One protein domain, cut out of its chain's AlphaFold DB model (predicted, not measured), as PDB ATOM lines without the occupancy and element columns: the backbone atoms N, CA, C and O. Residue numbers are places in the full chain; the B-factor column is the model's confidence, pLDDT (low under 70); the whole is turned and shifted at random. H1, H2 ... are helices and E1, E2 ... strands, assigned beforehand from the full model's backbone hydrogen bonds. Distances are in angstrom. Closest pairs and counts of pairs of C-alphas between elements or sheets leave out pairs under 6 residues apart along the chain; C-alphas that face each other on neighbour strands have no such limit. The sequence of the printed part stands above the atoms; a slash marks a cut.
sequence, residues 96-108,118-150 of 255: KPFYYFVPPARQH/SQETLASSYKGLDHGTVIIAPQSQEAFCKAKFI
ATOM      1  N   LYS A  96     110.776 -30.866  97.494       83.69
ATOM      2  CA  LYS A  96     109.520 -30.100  97.466       83.69
ATOM      3  C   LYS A  96     109.823 -28.630  97.125       83.69
ATOM      4  O   LYS A  96     110.861 -28.132  97.563       83.69
ATOM      5  N   PRO A  97     108.958 -27.934  96.367       88.88
ATOM      6  CA  PRO A  97     109.134 -26.508  96.127       88.88
ATOM      7  C   PRO A  97     108.971 -25.720  97.432       88.88
ATOM      8  O   PRO A  97     108.099 -26.024  98.248       88.88
ATOM      9  N   PHE A  98     109.806 -24.700  97.603       89.69
ATOM     10  CA  PHE A  98     109.657 -23.678  98.629       89.69
ATOM     11  C   PHE A  98     108.642 -22.631  98.150       89.69
ATOM     12  O   PHE A  98     108.628 -22.277  96.971       89.69
ATOM     13  N   TYR A  99     107.798 -22.132  99.051       89.69
ATOM     14  CA  TYR A  99     106.824 -21.083  98.750       89.69
ATOM     15  C   TYR A  99     107.223 -19.802  99.475       89.69
ATOM     16  O   TYR A  99     107.275 -19.776 100.705       89.69
ATOM     17  N   TYR A 100     107.489 -18.741  98.715       89.69
ATOM     18  CA  TYR A 100     107.738 -17.411  99.255       89.69
ATOM     19  C   TYR A 100     106.493 -16.538  99.075       89.69
ATOM     20  O   TYR A 100     106.164 -16.118  97.964       89.69
ATOM     21  N   PHE A 101     105.801 -16.275 100.183       90.69
ATOM     22  CA  PHE A 101     104.656 -15.371 100.213       90.69
ATOM     23  C   PHE A 101     105.126 -13.937 100.457       90.69
ATOM     24  O   PHE A 101     105.716 -13.640 101.496       90.69
ATOM     25  N   VAL A 102     104.864 -13.048  99.500       87.00
ATOM     26  CA  VAL A 102     105.219 -11.628  99.581       87.00
ATOM     27  C   VAL A 102     104.245 -10.925 100.540       87.00
ATOM     28  O   VAL A 102     103.042 -10.878 100.243       87.00
ATOM     29  N   PRO A 103     104.715 -10.369 101.678       86.88
ATOM     30  CA  PRO A 103     103.852  -9.646 102.613       86.88
ATOM     31  C   PRO A 103     103.240  -8.410 101.937       86.88
ATOM     32  O   PRO A 103     103.952  -7.772 101.159       86.88
ATOM     33  N   PRO A 104     101.991  -8.008 102.245       86.12
ATOM     34  CA  PRO A 104     101.324  -6.868 101.601       86.12
ATOM     35  C   PRO A 104     102.167  -5.585 101.538       86.12
ATOM     36  O   PRO A 104     102.265  -4.967 100.483       86.12
ATOM     37  N   ALA A 105     102.885  -5.255 102.617       83.69
ATOM     38  CA  ALA A 105     103.786  -4.099 102.698       83.69
ATOM     39  C   ALA A 105     105.026  -4.151 101.768       83.69
ATOM     40  O   ALA A 105     105.813  -3.213 101.762       83.69
ATOM     41  N   ARG A 106     105.227  -5.242 101.011       81.88
ATOM     42  CA  ARG A 106     106.267  -5.396  99.973       81.88
ATOM     43  C   ARG A 106     105.715  -5.940  98.644       81.88
ATOM     44  O   ARG A 106     106.475  -6.457  97.832       81.88
ATOM     45  N   GLN A 107     104.397  -5.866  98.428       82.25
ATOM     46  CA  GLN A 107     103.775  -6.151  97.119       82.25
ATOM     47  C   GLN A 107     103.851  -4.945  96.166       82.25
ATOM     48  O   GLN A 107     103.702  -5.100  94.957       82.25
ATOM     49  N   HIS A 108     104.138  -3.764  96.713       80.88
ATOM     50  CA  HIS A 108     104.538  -2.566  95.986       80.88
ATOM     51  C   HIS A 108     105.967  -2.192  96.385       80.88
ATOM     52  O   HIS A 108     106.419  -2.555  97.474       80.88
ATOM     53  N   SER A 118     124.076  -0.417  96.212       79.06
ATOM     54  CA  SER A 118     125.083  -1.034  97.087       79.06
ATOM     55  C   SER A 118     124.582  -2.377  97.608       79.06
ATOM     56  O   SER A 118     123.383  -2.544  97.847       79.06
ATOM     57  N   GLN A 119     125.499  -3.318  97.848       75.31
ATOM     58  CA  GLN A 119     125.156  -4.641  98.381       75.31
ATOM     59  C   GLN A 119     124.409  -4.557  99.723       75.31
ATOM     60  O   GLN A 119     123.518  -5.359  99.987       75.31
ATOM     61  N   GLU A 120     124.719  -3.544 100.535       82.69
ATOM     62  CA  GLU A 120     124.037  -3.236 101.797       82.69
ATOM     63  C   GLU A 120     122.562  -2.877 101.561       82.69
ATOM     64  O   GLU A 120     121.680  -3.508 102.141       82.69
ATOM     65  N   THR A 121     122.285  -1.923 100.659       83.56
ATOM     66  CA  THR A 121     120.905  -1.524 100.316       83.56
ATOM     67  C   THR A 121     120.117  -2.648  99.645       83.56
ATOM     68  O   THR A 121     118.924  -2.810  99.895       83.56
ATOM     69  N   LEU A 122     120.781  -3.479  98.836       81.62
ATOM     70  CA  LEU A 122     120.154  -4.648  98.226       81.62
ATOM     71  C   LEU A 122     119.774  -5.697  99.283       81.62
ATOM     72  O   LEU A 122     118.667  -6.234  99.234       81.62
ATOM     73  N   ALA A 123     120.652  -5.947 100.260       83.44
ATOM     74  CA  ALA A 123     120.422  -6.898 101.346       83.44
ATOM     75  C   ALA A 123     119.383  -6.423 102.381       83.44
ATOM     76  O   ALA A 123     118.709  -7.264 102.981       83.44
ATOM     77  N   SER A 124     119.223  -5.109 102.591       84.25
ATOM     78  CA  SER A 124     118.167  -4.570 103.460       84.25
ATOM     79  C   SER A 124     116.791  -4.567 102.792       84.25
ATOM     80  O   SER A 124     115.801  -4.930 103.431       84.25
ATOM     81  N   SER A 125     116.714  -4.167 101.518       81.44
ATOM     82  CA  SER A 125     115.432  -3.939 100.836       81.44
ATOM     83  C   SER A 125     114.842  -5.213 100.219       81.44
ATOM     84  O   SER A 125     113.636  -5.457 100.338       81.44
ATOM     85  N   TYR A 126     115.669  -6.065  99.601       83.25
ATOM     86  CA  TYR A 126     115.201  -7.242  98.859       83.25
ATOM     87  C   TYR A 126     115.417  -8.554  99.616       83.25
ATOM     88  O   TYR A 126     116.369  -8.736 100.373       83.25
ATOM     89  N   LYS A 127     114.536  -9.532  99.373       84.25
ATOM     90  CA  LYS A 127     114.725 -10.894  99.879       84.25
ATOM     91  C   LYS A 127     115.485 -11.735  98.855       84.25
ATOM     92  O   LYS A 127     114.901 -12.170  97.867       84.25
ATOM     93  N   GLY A 128     116.756 -12.016  99.143       83.94
ATOM     94  CA  GLY A 128     117.532 -13.022  98.416       83.94
ATOM     95  C   GLY A 128     116.849 -14.398  98.428       83.94
ATOM     96  O   GLY A 128     116.321 -14.832  99.462       83.94
ATOM     97  N   LEU A 129     116.862 -15.049  97.263       87.38
ATOM     98  CA  LEU A 129     116.368 -16.400  96.996       87.38
ATOM     99  C   LEU A 129     117.442 -17.122  96.173       87.38
ATOM    100  O   LEU A 129     117.840 -16.627  95.124       87.38
ATOM    101  N   ASP A 130     117.915 -18.258  96.675       83.25
ATOM    102  CA  ASP A 130     119.192 -18.875  96.292       83.25
ATOM    103  C   ASP A 130     119.122 -20.409  96.131       83.25
ATOM    104  O   ASP A 130     120.068 -21.031  95.650       83.25
ATOM    105  N   HIS A 131     118.006 -21.050  96.506       82.88
ATOM    106  CA  HIS A 131     117.930 -22.508  96.639       82.88
ATOM    107  C   HIS A 131     116.690 -23.161  96.005       82.88
ATOM    108  O   HIS A 131     115.558 -22.691  96.112       82.88
ATOM    109  N   GLY A 132     116.894 -24.347  95.422       86.81
ATOM    110  CA  GLY A 132     115.826 -25.282  95.059       86.81
ATOM    111  C   GLY A 132     114.849 -24.759  94.000       86.81
ATOM    112  O   GLY A 132     115.231 -24.105  93.040       86.81
ATOM    113  N   THR A 133     113.566 -25.098  94.135       89.88
ATOM    114  CA  THR A 133     112.490 -24.500  93.324       89.88
ATOM    115  C   THR A 133     111.687 -23.576  94.219       89.88
ATOM    116  O   THR A 133     111.079 -24.066  95.167       89.88
ATOM    117  N   VAL A 134     111.666 -22.278  93.918       90.19
ATOM    118  CA  VAL A 134     110.883 -21.287  94.664       90.19
ATOM    119  C   VAL A 134     109.669 -20.881  93.843       90.19
ATOM    120  O   VAL A 134     109.798 -20.517  92.677       90.19
ATOM    121  N   ILE A 135     108.492 -20.926  94.457       89.75
ATOM    122  CA  ILE A 135     107.247 -20.376  93.921       89.75
ATOM    123  C   ILE A 135     106.945 -19.096  94.705       89.75
ATOM    124  O   ILE A 135     106.907 -19.125  95.935       89.75
ATOM    125  N   ILE A 136     106.769 -17.979  94.000       90.94
ATOM    126  CA  ILE A 136     106.534 -16.657  94.587       90.94
ATOM    127  C   ILE A 136     105.079 -16.258  94.338       90.94
ATOM    128  O   ILE A 136     104.624 -16.236  93.190       90.94
ATOM    129  N   ALA A 137     104.369 -15.928  95.413       91.25
ATOM    130  CA  ALA A 137     102.980 -15.480  95.382       91.25
ATOM    131  C   ALA A 137     102.780 -14.273  96.311       91.25
ATOM    132  O   ALA A 137     103.426 -14.210  97.361       91.25
ATOM    133  N   PRO A 138     101.884 -13.326  96.002       89.12
ATOM    134  CA  PRO A 138     101.400 -12.368  96.984       89.12
ATOM    135  C   PRO A 138     100.557 -13.115  98.028       89.12
ATOM    136  O   PRO A 138      99.916 -14.124  97.727       89.12
ATOM    137  N   GLN A 139     100.550 -12.646  99.276       81.81
ATOM    138  CA  GLN A 139      99.702 -13.250 100.305       81.81
ATOM    139  C   GLN A 139      98.221 -13.199  99.879       81.81
ATOM    140  O   GLN A 139      97.714 -12.137  99.519       81.81
ATOM    141  N   SER A 140      97.549 -14.354  99.922       79.50
ATOM    142  CA  SER A 140      96.153 -14.556  99.487       79.50
ATOM    143  C   SER A 140      95.869 -14.316  97.991       79.50
ATOM    144  O   SER A 140      94.721 -14.061  97.631       79.50
ATOM    145  N   GLN A 141      96.875 -14.419  97.115       82.12
ATOM    146  CA  GLN A 141      96.722 -14.324  95.653       82.12
ATOM    147  C   GLN A 141      97.459 -15.472  94.932       82.12
ATOM    148  O   GLN A 141      98.165 -16.266  95.557       82.12
ATOM    149  N   GLU A 142      97.291 -15.576  93.610       87.44
ATOM    150  CA  GLU A 142      97.961 -16.594  92.789       87.44
ATOM    151  C   GLU A 142      99.478 -16.360  92.652       87.44
ATOM    152  O   GLU A 142      99.988 -15.248  92.794       87.44
ATOM    153  N   ALA A 143     100.225 -17.427  92.356       89.12
ATOM    154  CA  ALA A 143     101.670 -17.352  92.169       89.12
ATOM    155  C   ALA A 143     102.040 -16.776  90.792       89.12
ATOM    156  O   ALA A 143     101.736 -17.380  89.765       89.12
ATOM    157  N   PHE A 144     102.759 -15.650  90.770       88.12
ATOM    158  CA  PHE A 144     103.164 -14.971  89.530       88.12
ATOM    159  C   PHE A 144     104.541 -15.405  89.007       88.12
ATOM    160  O   PHE A 144     104.862 -15.160  87.845       88.12
ATOM    161  N   CYS A 145     105.384 -16.025  89.842       87.75
ATOM    162  CA  CYS A 145     106.742 -16.414  89.460       87.75
ATOM    163  C   CYS A 145     107.139 -17.777  90.041       87.75
ATOM    164  O   CYS A 145     106.756 -18.149  91.153       87.75
ATOM    165  N   LYS A 146     107.946 -18.521  89.279       90.19
ATOM    166  CA  LYS A 146     108.556 -19.787  89.689       90.19
ATOM    167  C   LYS A 146     110.015 -19.830  89.239       90.19
ATOM    168  O   LYS A 146     110.294 -20.041  88.062       90.19
ATOM    169  N   ALA A 147     110.933 -19.680  90.187       86.75
ATOM    170  CA  ALA A 147     112.367 -19.822  89.967       86.75
ATOM    171  C   ALA A 147     112.828 -21.261  90.262       86.75
ATOM    172  O   ALA A 147     112.255 -21.953  91.110       86.75
ATOM    173  N   LYS A 148     113.889 -21.716  89.586       86.62
ATOM    174  CA  LYS A 148     114.581 -22.974  89.900       86.62
ATOM    175  C   LYS A 148     116.089 -22.739  89.905       86.62
ATOM    176  O   LYS A 148     116.696 -22.606  88.849       86.62
ATOM    177  N   PHE A 149     116.670 -22.751  91.093       86.31
ATOM    178  CA  PHE A 149     118.103 -22.684  91.332       86.31
ATOM    179  C   PHE A 149     118.677 -24.104  91.278       86.31
ATOM    180  O   PHE A 149     118.231 -25.003  92.002       86.31
ATOM    181  N   ILE A 150     119.638 -24.320  90.381       81.31
ATOM    182  CA  ILE A 150     120.344 -25.591  90.193       81.31
ATOM    183  C   ILE A 150     121.818 -25.322  90.504       81.31
ATOM    184  O   ILE A 150     122.472 -24.665  89.698       81.31
TER     185      ILE A 150
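This is residues 96 to 108 and 118 to 150 of the 255 residues of the protein "Leucine-zipper-like transcriptional regulator 1" of Puccinia graminis f. sp. tritici (UniProt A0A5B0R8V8). A small three-stranded sheet has a short helix, H1, set well away from it; residues 118 to 124, of which 119 to 124 belong to H1, stick out free. The strands E1, E2 and E3 lie side by side, and H1 covers neither face of the sheet. The printed part has 46 residues, with one named helix and three named strands along the chain as E1, H1, E2, E3; the sheet is mixed, in the order E1, E2, E3. The class is mixed, helices and strands, with under half of the residues in named elements. The whole is only just loose, close to compact, with a radius of gyration of the C-alphas of 11.7 A, and flat, spanning 31 by 28 by 13 A.

E1, residues 98 to 102, is an edge strand, parallel to the inner strand E2, residues 133 to 138, at 24 degrees. C-alphas 98 and 134 face each other at 4.8 A, and N 100 and O 135 are within hydrogen-bond range at 2.9 A. H1, residues 119 to 125, is not on the sheet, with 0 pairs of C-alphas within 10 A. In H1 every O i to N i+4 pair is within hydrogen-bond range. E2 forms a hairpin with the edge strand E3, residues 145 to 148, antiparallel at 164 degrees. C-alphas 133 and 148 face each other at 4.3 A, and N 134 and O 147 are 2.9 A apart, within hydrogen-bond range. H1 and E3 are apart.

E1 begins at C-alpha 98 (109.657, -23.678, 98.629) and is 12.9 A long. H1, 10.1 A, begins at C-alpha 119 (125.156, -4.641, 98.381). E2 measures 16.8 A. E3, 10.2 A, ends at C-alpha 148 (114.581, -22.974, 89.900).

The C-alphas of Lys 96 and Ser 118 are the two farthest apart, at 33.0 A. Residues 109 to 117 are not printed, and C-alphas 108 and 118 are 20.6 A apart across this cut, which falls in the link from E1 to H1. The links H1 to E2 and E2 to E3 are short. The mean pLDDT of the printed part is 85.5, and no printed residue is under 70.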